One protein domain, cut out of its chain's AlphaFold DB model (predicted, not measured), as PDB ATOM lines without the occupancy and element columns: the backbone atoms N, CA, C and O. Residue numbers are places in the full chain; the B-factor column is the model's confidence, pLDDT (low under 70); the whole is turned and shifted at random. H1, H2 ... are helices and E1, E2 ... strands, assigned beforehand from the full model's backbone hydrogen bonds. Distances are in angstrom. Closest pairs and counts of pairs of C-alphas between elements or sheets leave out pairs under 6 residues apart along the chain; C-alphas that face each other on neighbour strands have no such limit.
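What this domain is: This is residues 2 to 62 of the 65 residues of an uncharacterized protein of Candidatus Rokubacteria bacterium (UniProt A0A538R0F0). A long helix, H1, sticks out as an arm from a small head, which holds a strongly twisted sheet of three strands. Residues 2 to 27, of which 2 to 23 belong to H1, stand free, and a stretch with no named element, residues 24 to 36, leads from the helix to the sheet. The printed part has 61 residues with one named helix and then three named strands, in the order H1, E1, E2, E3; the class is mixed, helices and strands. The sheet's order is E1 - E2 - E3, antiparallel throughout. The whole is extended, with a radius of gyration of the C-alphas of 18.6 A and spans of 58 by 25 by 15 A.

How they stand to each other: H1, residues 2 to 23, has every O i to N i+4 pair within hydrogen-bond range. E1, residues 37 to 41, and E2, residues 47 to 53, form a hairpin at 139 degrees between directions; N 38 and O 50 are 2.8 A apart, within hydrogen-bond range. E2 and E3, residues 56 to 61, form a second hairpin, also at 139 degrees, with N 51 and O 59 at 2.8 A. The three strands are a meander, each the antiparallel neighbour of the one before, with E1 and E3 as edge strands. H1 is not on the sheet, and it is apart from E2 and E3.

Where its parts are: H1 runs 31.9 A from C-alpha 2 at (21.190, -2.887, -25.189) to C-alpha 23 at (40.515, 22.489, -26.505). E1 is 13.2 A long, E2 19.2 A and E3 15.3 A, ending at C-alpha 61 at (46.607, 38.104, -23.685).

The domain as a whole: The C-alphas farthest apart, of Arg 2 and Gly 35, are 58.4 A apart. Without residues 2 to 27 the body spans 26 by 18 by 13 A. The printed part has no cut. The link from H1 to E1 is long, with 13 residues. Mean pLDDT of the printed part is 76.7; 17 residues are under 70, among them 24 to 32 and 34 to 37.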
ATOM      1  N   ARG A   2      19.867  -2.974 -25.866       88.50
ATOM      2  CA  ARG A   2      21.190  -2.887 -25.189       88.50
ATOM      3  C   ARG A   2      22.335  -2.432 -26.104       88.50
ATOM      4  O   ARG A   2      23.061  -1.520 -25.740       88.50
ATOM      5  N   TYR A   3      22.445  -2.999 -27.307       90.00
ATOM      6  CA  TYR A   3      23.486  -2.614 -28.270       90.00
ATOM      7  C   TYR A   3      23.395  -1.153 -28.724       90.00
ATOM      8  O   TYR A   3      24.413  -0.494 -28.870       90.00
ATOM      9  N   VAL A   4      22.179  -0.621 -28.876       92.12
ATOM     10  CA  VAL A   4      21.957   0.776 -29.281       92.12
ATOM     11  C   VAL A   4      22.432   1.733 -28.190       92.12
ATOM     12  O   VAL A   4      23.104   2.716 -28.485       92.12
ATOM     13  N   ILE A   5      22.148   1.409 -26.924       94.06
ATOM     14  CA  ILE A   5      22.599   2.198 -25.771       94.06
ATOM     15  C   ILE A   5      24.128   2.175 -25.679       94.06
ATOM     16  O   ILE A   5      24.746   3.222 -25.507       94.06
ATOM     17  N   VAL A   6      24.746   1.003 -25.852       95.62
ATOM     18  CA  VAL A   6      26.212   0.866 -25.827       95.62
ATOM     19  C   VAL A   6      26.860   1.703 -26.933       95.62
ATOM     20  O   VAL A   6      27.795   2.450 -26.653       95.62
ATOM     21  N   CYS A   7      26.338   1.649 -28.162       95.06
ATOM     22  CA  CYS A   7      26.845   2.469 -29.263       95.06
ATOM     23  C   CYS A   7      26.678   3.970 -28.991       95.06
ATOM     24  O   CYS A   7      27.614   4.733 -29.212       95.06
ATOM     25  N   ALA A   8      25.521   4.399 -28.477       95.69
ATOM     26  CA  ALA A   8      25.268   5.808 -28.178       95.69
ATOM     27  C   ALA A   8      26.230   6.354 -27.108       95.69
ATOM     28  O   ALA A   8      26.804   7.428 -27.284       95.69
ATOM     29  N   VAL A   9      26.459   5.590 -26.035       96.88
ATOM     30  CA  VAL A   9      27.410   5.957 -24.973       96.88
ATOM     31  C   VAL A   9      28.837   6.019 -25.515       96.88
ATOM     32  O   VAL A   9      29.561   6.967 -25.219       96.88
ATOM     33  N   PHE A  10      29.235   5.050 -26.342       96.88
ATOM     34  CA  PHE A  10      30.568   5.030 -26.938       96.88
ATOM     35  C   PHE A  10      30.809   6.252 -27.834       96.88
ATOM     36  O   PHE A  10      31.820   6.936 -27.688       96.88
ATOM     37  N   VAL A  11      29.852   6.581 -28.707       97.12
ATOM     38  CA  VAL A  11      29.935   7.758 -29.585       97.12
ATOM     39  C   VAL A  11      30.007   9.051 -28.770       97.12
ATOM     40  O   VAL A  11      30.854   9.898 -29.052       97.12
ATOM     41  N   ALA A  12      29.177   9.189 -27.733       96.44
ATOM     42  CA  ALA A  12      29.196  10.359 -26.858       96.44
ATOM     43  C   ALA A  12      30.548  10.519 -26.141       96.44
ATOM     44  O   ALA A  12      31.089  11.623 -26.091       96.44
ATOM     45  N   ALA A  13      31.125   9.423 -25.640       96.56
ATOM     46  CA  ALA A  13      32.424   9.440 -24.973       96.56
ATOM     47  C   ALA A  13      33.560   9.862 -25.921       96.56
ATOM     48  O   ALA A  13      34.381  10.709 -25.564       96.56
ATOM     49  N   VAL A  14      33.585   9.323 -27.144       96.25
ATOM     50  CA  VAL A  14      34.588   9.684 -28.162       96.25
ATOM     51  C   VAL A  14      34.449  11.148 -28.579       96.25
ATOM     52  O   VAL A  14      35.454  11.852 -28.672       96.25
ATOM     53  N   ALA A  15      33.219  11.635 -28.773       95.06
ATOM     54  CA  ALA A  15      32.969  13.038 -29.092       95.06
ATOM     55  C   ALA A  15      33.473  13.967 -27.976       95.06
ATOM     56  O   ALA A  15      34.154  14.954 -28.257       95.06
ATOM     57  N   LEU A  16      33.212  13.623 -26.711       94.75
ATOM     58  CA  LEU A  16      33.686  14.404 -25.568       94.75
ATOM     59  C   LEU A  16      35.221  14.452 -25.515       94.75
ATOM     60  O   LEU A  16      35.806  15.518 -25.331       94.75
ATOM     61  N   LEU A  17      35.879  13.309 -25.727       92.62
ATOM     62  CA  LEU A  17      37.339  13.218 -25.766       92.62
ATOM     63  C   LEU A  17      37.937  14.054 -26.902       92.62
ATOM     64  O   LEU A  17      38.926  14.751 -26.683       92.62
ATOM     65  N   ALA A  18      37.328  14.027 -28.088       89.62
ATOM     66  CA  ALA A  18      37.767  14.828 -29.225       89.62
ATOM     67  C   ALA A  18      37.653  16.333 -28.942       89.62
ATOM     68  O   ALA A  18      38.578  17.083 -29.246       89.62
ATOM     69  N   VAL A  19      36.565  16.772 -28.297       86.62
ATOM     70  CA  VAL A  19      36.390  18.173 -27.879       86.62
ATOM     71  C   VAL A  19      37.457  18.577 -26.860       86.62
ATOM     72  O   VAL A  19      38.092  19.617 -27.019       86.62
ATOM     73  N   VAL A  20      37.716  17.745 -25.846       85.75
ATOM     74  CA  VAL A  20      38.765  18.014 -24.848       85.75
ATOM     75  C   VAL A  20      40.147  18.077 -25.502       85.75
ATOM     76  O   VAL A  20      40.935  18.969 -25.187       85.75
ATOM     77  N   ALA A  21      40.445  17.169 -26.431       80.88
ATOM     78  CA  ALA A  21      41.702  17.166 -27.171       80.88
ATOM     79  C   ALA A  21      41.848  18.402 -28.074       80.88
ATOM     80  O   ALA A  21      42.935  18.962 -28.149       80.88
ATOM     81  N   ALA A  22      40.764  18.863 -28.702       75.12
ATOM     82  CA  ALA A  22      40.762  20.078 -29.512       75.12
ATOM     83  C   ALA A  22      40.911  21.357 -28.667       75.12
ATOM     84  O   ALA A  22      41.545  22.316 -29.104       75.12
ATOM     85  N   MET A  23      40.355  21.375 -27.450       71.88
ATOM     86  CA  MET A  23      40.515  22.489 -26.505       71.88
ATOM     87  C   MET A  23      41.908  22.554 -25.885       71.88
ATOM     88  O   MET A  23      42.354  23.632 -25.489       71.88
ATOM     89  N   ARG A  24      42.623  21.426 -25.818       65.00
ATOM     90  CA  ARG A  24      44.061  21.440 -25.562       65.00
ATOM     91  C   ARG A  24      44.723  22.029 -26.797       65.00
ATOM     92  O   ARG A  24      45.100  21.307 -27.715       65.00
ATOM     93  N   GLN A  25      44.832  23.359 -26.817       56.06
ATOM     94  CA  GLN A  25      45.643  24.062 -27.798       56.06
ATOM     95  C   GLN A  25      46.968  23.305 -27.912       56.06
ATOM     96  O   GLN A  25      47.555  22.998 -26.868       56.06
ATOM     97  N   PRO A  26      47.411  22.941 -29.131       49.00
ATOM     98  CA  PRO A  26      48.681  22.260 -29.303       49.00
ATOM     99  C   PRO A  26      49.703  23.128 -28.592       49.00
ATOM    100  O   PRO A  26      49.876  24.287 -28.977       49.00
ATOM    101  N   ALA A  27      50.264  22.604 -27.499       48.94
ATOM    102  CA  ALA A  27      51.204  23.326 -26.667       48.94
ATOM    103  C   ALA A  27      52.342  23.719 -27.601       48.94
ATOM    104  O   ALA A  27      53.165  22.886 -27.993       48.94
ATOM    105  N   ARG A  28      52.301  24.967 -28.083       52.53
ATOM    106  CA  ARG A  28      53.350  25.519 -28.922       52.53
ATOM    107  C   ARG A  28      54.598  25.339 -28.090       52.53
ATOM    108  O   ARG A  28      54.626  25.765 -26.939       52.53
ATOM    109  N   ARG A  29      55.552  24.612 -28.667       52.81
ATOM    110  CA  ARG A  29      56.869  24.316 -28.107       52.81
ATOM    111  C   ARG A  29      57.293  25.467 -27.186       52.81
ATOM    112  O   ARG A  29      57.270  26.598 -27.676       52.81
ATOM    113  N   PRO A  30      57.604  25.214 -25.904       54.41
ATOM    114  CA  PRO A  30      57.914  26.277 -24.959       54.41
ATOM    115  C   PRO A  30      59.020  27.147 -25.552       54.41
ATOM    116  O   PRO A  30      60.130  26.677 -25.798       54.41
ATOM    117  N   VAL A  31      58.669  28.389 -25.890       62.47
ATOM    118  CA  VAL A  31      59.619  29.357 -26.430       62.47
ATOM    119  C   VAL A  31      60.369  29.913 -25.222       62.47
ATOM    120  O   VAL A  31      59.711  30.468 -24.338       62.47
ATOM    121  N   PRO A  32      61.701  29.740 -25.137       65.88
ATOM    122  CA  PRO A  32      62.471  30.308 -24.041       65.88
ATOM    123  C   PRO A  32      62.330  31.829 -24.089       65.88
ATOM    124  O   PRO A  32      62.545  32.440 -25.139       65.88
ATOM    125  N   CYS A  33      61.944  32.437 -22.971       70.94
ATOM    126  CA  CYS A  33      61.739  33.876 -22.899       70.94
ATOM    127  C   CYS A  33      62.436  34.490 -21.683       70.94
ATOM    128  O   CYS A  33      62.365  33.977 -20.570       70.94
ATOM    129  N   ASN A  34      63.114  35.615 -21.925       63.28
ATOM    130  CA  ASN A  34      63.829  36.395 -20.920       63.28
ATOM    131  C   ASN A  34      63.080  37.715 -20.704       63.28
ATOM    132  O   ASN A  34      63.173  38.624 -21.526       63.28
ATOM    133  N   GLY A  35      62.305  37.812 -19.626       63.59
ATOM    134  CA  GLY A  35      61.506  38.998 -19.303       63.59
ATOM    135  C   GLY A  35      60.262  38.641 -18.495       63.59
ATOM    136  O   GLY A  35      59.971  37.467 -18.305       63.59
ATOM    137  N   ARG A  36      59.528  39.644 -17.998       64.62
ATOM    138  CA  ARG A  36      58.253  39.425 -17.286       64.62
ATOM    139  C   ARG A  36      57.069  39.330 -18.263       64.62
ATOM    140  O   ARG A  36      56.172  38.520 -18.060       64.62
ATOM    141  N   ILE A  37      57.108  40.121 -19.339       66.75
ATOM    142  CA  ILE A  37      56.119  40.164 -20.426       66.75
ATOM    143  C   ILE A  37      56.889  40.205 -21.752       66.75
ATOM    144  O   ILE A  37      57.826  40.994 -21.887       66.75
ATOM    145  N   VAL A  38      56.520  39.363 -22.717       71.44
ATOM    146  CA  VAL A  38      57.083  39.345 -24.076       71.44
ATOM    147  C   VAL A  38      55.978  39.514 -25.112       71.44
ATOM    148  O   VAL A  38      54.936  38.869 -25.028       71.44
ATOM    149  N   ILE A  39      56.208  40.368 -26.110       74.50
ATOM    150  CA  ILE A  39      55.270  40.560 -27.220       74.50
ATOM    151  C   ILE A  39      55.586  39.521 -28.298       74.50
ATOM    152  O   ILE A  39      56.665  39.526 -28.891       74.50
ATOM    153  N   MET A  40      54.645  38.618 -28.554       72.00
ATOM    154  CA  MET A  40      54.737  37.578 -29.574       72.00
ATOM    155  C   MET A  40      53.735  37.818 -30.695       72.00
ATOM    156  O   MET A  40      52.700  38.448 -30.510       72.00
ATOM    157  N   ARG A  41      54.018  37.268 -31.876       73.94
ATOM    158  CA  ARG A  41      53.087  37.318 -33.004       73.94
ATOM    159  C   ARG A  41      52.182  36.082 -33.010       73.94
ATOM    160  O   ARG A  41      52.656  34.941 -33.055       73.94
ATOM    161  N   ALA A  42      50.872  36.305 -32.977       68.62
ATOM    162  CA  ALA A  42      49.855  35.279 -33.147       68.62
ATOM    163  C   ALA A  42      50.000  34.599 -34.521       68.62
ATOM    164  O   ALA A  42      50.500  35.213 -35.465       68.62
ATOM    165  N   PRO A  43      49.508  33.356 -34.696       66.69
ATOM    166  CA  PRO A  43      49.453  32.732 -36.023       66.69
ATOM    167  C   PRO A  43      48.699  33.576 -37.059       66.69
ATOM    168  O   PRO A  43      48.987  33.478 -38.245       66.69
ATOM    169  N   ARG A  44      47.761  34.419 -36.611       75.00
ATOM    170  CA  ARG A  44      46.990  35.344 -37.453       75.00
ATOM    171  C   ARG A  44      47.651  36.718 -37.632       75.00
ATOM    172  O   ARG A  44      47.051  37.604 -38.219       75.00
ATOM    173  N   GLY A  45      48.877  36.900 -37.138       73.62
ATOM    174  CA  GLY A  45      49.643  38.141 -37.272       73.62
ATOM    175  C   GLY A  45      49.414  39.175 -36.167       73.62
ATOM    176  O   GLY A  45      50.197  40.115 -36.074       73.62
ATOM    177  N   GLU A  46      48.405  38.988 -35.318       78.75
ATOM    178  CA  GLU A  46      48.081  39.895 -34.209       78.75
ATOM    179  C   GLU A  46      49.172  39.880 -33.120       78.75
ATOM    180  O   GLU A  46      49.718  38.812 -32.821       78.75
ATOM    181  N   PRO A  47      49.527  41.031 -32.523       74.69
ATOM    182  CA  PRO A  47      50.407  41.057 -31.361       74.69
ATOM    183  C   PRO A  47      49.696  40.438 -30.151       74.69
ATOM    184  O   PRO A  47      48.522  40.697 -29.905       74.69
ATOM    185  N   LEU A  48      50.416  39.610 -29.405       75.94
ATOM    186  CA  LEU A  48      49.992  38.992 -28.151       75.94
ATOM    187  C   LEU A  48      51.019  39.333 -27.078       75.94
ATOM    188  O   LEU A  48      52.217  39.159 -27.299       75.94
ATOM    189  N   GLU A  49      50.561  39.753 -25.908       74.75
ATOM    190  CA  GLU A  49      51.407  39.911 -24.728       74.75
ATOM    191  C   GLU A  49      51.403  38.614 -23.933       74.75
ATOM    192  O   GLU A  49      50.369  38.189 -23.424       74.75
ATOM    193  N   CYS A  50      52.555  37.962 -23.835       75.94
ATOM    194  CA  CYS A  50      52.701  36.693 -23.141       75.94
ATOM    195  C   CYS A  50      53.524  36.858 -21.863       75.94
ATOM    196  O   CYS A  50      54.609  37.440 -21.877       75.94
ATOM    197  N   VAL A  51      53.016  36.324 -20.755       78.25
ATOM    198  CA  VAL A  51      53.698  36.311 -19.459       78.25
ATOM    199  C   VAL A  51      54.673  35.143 -19.415       78.25
ATOM    200  O   VAL A  51      54.320  34.012 -19.756       78.25
ATOM    201  N   CYS A  52      55.890  35.419 -18.967       81.19
ATOM    202  CA  CYS A  52      56.927  34.414 -18.782       81.19
ATOM    203  C   CYS A  52      57.024  34.027 -17.309       81.19
ATOM    204  O   CYS A  52      57.237  34.878 -16.444       81.19
ATOM    205  N   VAL A  53      56.875  32.736 -17.031       75.12
ATOM    206  CA  VAL A  53      56.978  32.148 -15.694       75.12
ATOM    207  C   VAL A  53      58.091  31.111 -15.750       75.12
ATOM    208  O   VAL A  53      58.079  30.243 -16.616       75.12
ATOM    209  N   GLU A  54      59.091  31.245 -14.876       72.88
ATOM    210  CA  GLU A  54      60.237  30.318 -14.803       72.88
ATOM    211  C   GLU A  54      60.999  30.148 -16.139       72.88
ATOM    212  O   GLU A  54      61.495  29.076 -16.468       72.88
ATOM    213  N   GLY A  55      61.091  31.221 -16.935       69.38
ATOM    214  CA  GLY A  55      61.772  31.211 -18.241       69.38
ATOM    215  C   GLY A  55      60.967  30.565 -19.376       69.38
ATOM    216  O   GLY A  55      61.465  30.457 -20.501       69.38
ATOM    217  N   VAL A  56      59.723  30.163 -19.099       68.06
ATOM    218  CA  VAL A  56      58.805  29.553 -20.061       68.06
ATOM    219  C   VAL A  56      57.587  30.443 -20.275       68.06
ATOM    220  O   VAL A  56      57.031  31.046 -19.356       68.06
ATOM    221  N   LEU A  57      57.159  30.512 -21.527       70.44
ATOM    222  CA  LEU A  57      55.980  31.249 -21.939       70.44
ATOM    223  C   LEU A  57      54.712  30.585 -21.375       70.44
ATOM    224  O   LEU A  57      54.455  29.412 -21.642       70.44
ATOM    225  N   SER A  58      53.948  31.329 -20.576       72.62
ATOM    226  CA  SER A  58      52.771  30.843 -19.852       72.62
ATOM    227  C   SER A  58      51.483  31.335 -20.524       72.62
ATOM    228  O   SER A  58      51.020  30.737 -21.494       72.62
ATOM    229  N   THR A  59      50.904  32.437 -20.051       73.94
ATOM    230  CA  THR A  59      49.614  32.959 -20.520       73.94
ATOM    231  C   THR A  59      49.806  34.109 -21.502       73.94
ATOM    232  O   THR A  59      50.543  35.042 -21.194       73.94
ATOM    233  N   CYS A  60      49.111  34.076 -22.642       73.44
ATOM    234  CA  CYS A  60      49.079  35.177 -23.605       73.44
ATOM    235  C   CYS A  60      47.730  35.895 -23.596       73.44
ATOM    236  O   CYS A  60      46.685  35.245 -23.598       73.44
ATOM    237  N   PHE A  61      47.765  37.221 -23.655       77.56
ATOM    238  CA  PHE A  61      46.607  38.104 -23.685       77.56
ATOM    239  C   PHE A  61      46.692  39.040 -24.892       77.56
ATOM    240  O   PHE A  61      47.775  39.296 -25.424       77.56
ATOM    241  N   SER A  62      45.544  39.546 -25.342       71.00
ATOM    242  CA  SER A  62      45.532  40.652 -26.300       71.00
ATOM    243  C   SER A  62      46.122  41.898 -25.628       71.00
ATOM    244  O   SER A  62      45.728  42.183 -24.495       71.00
TER     245      SER A  62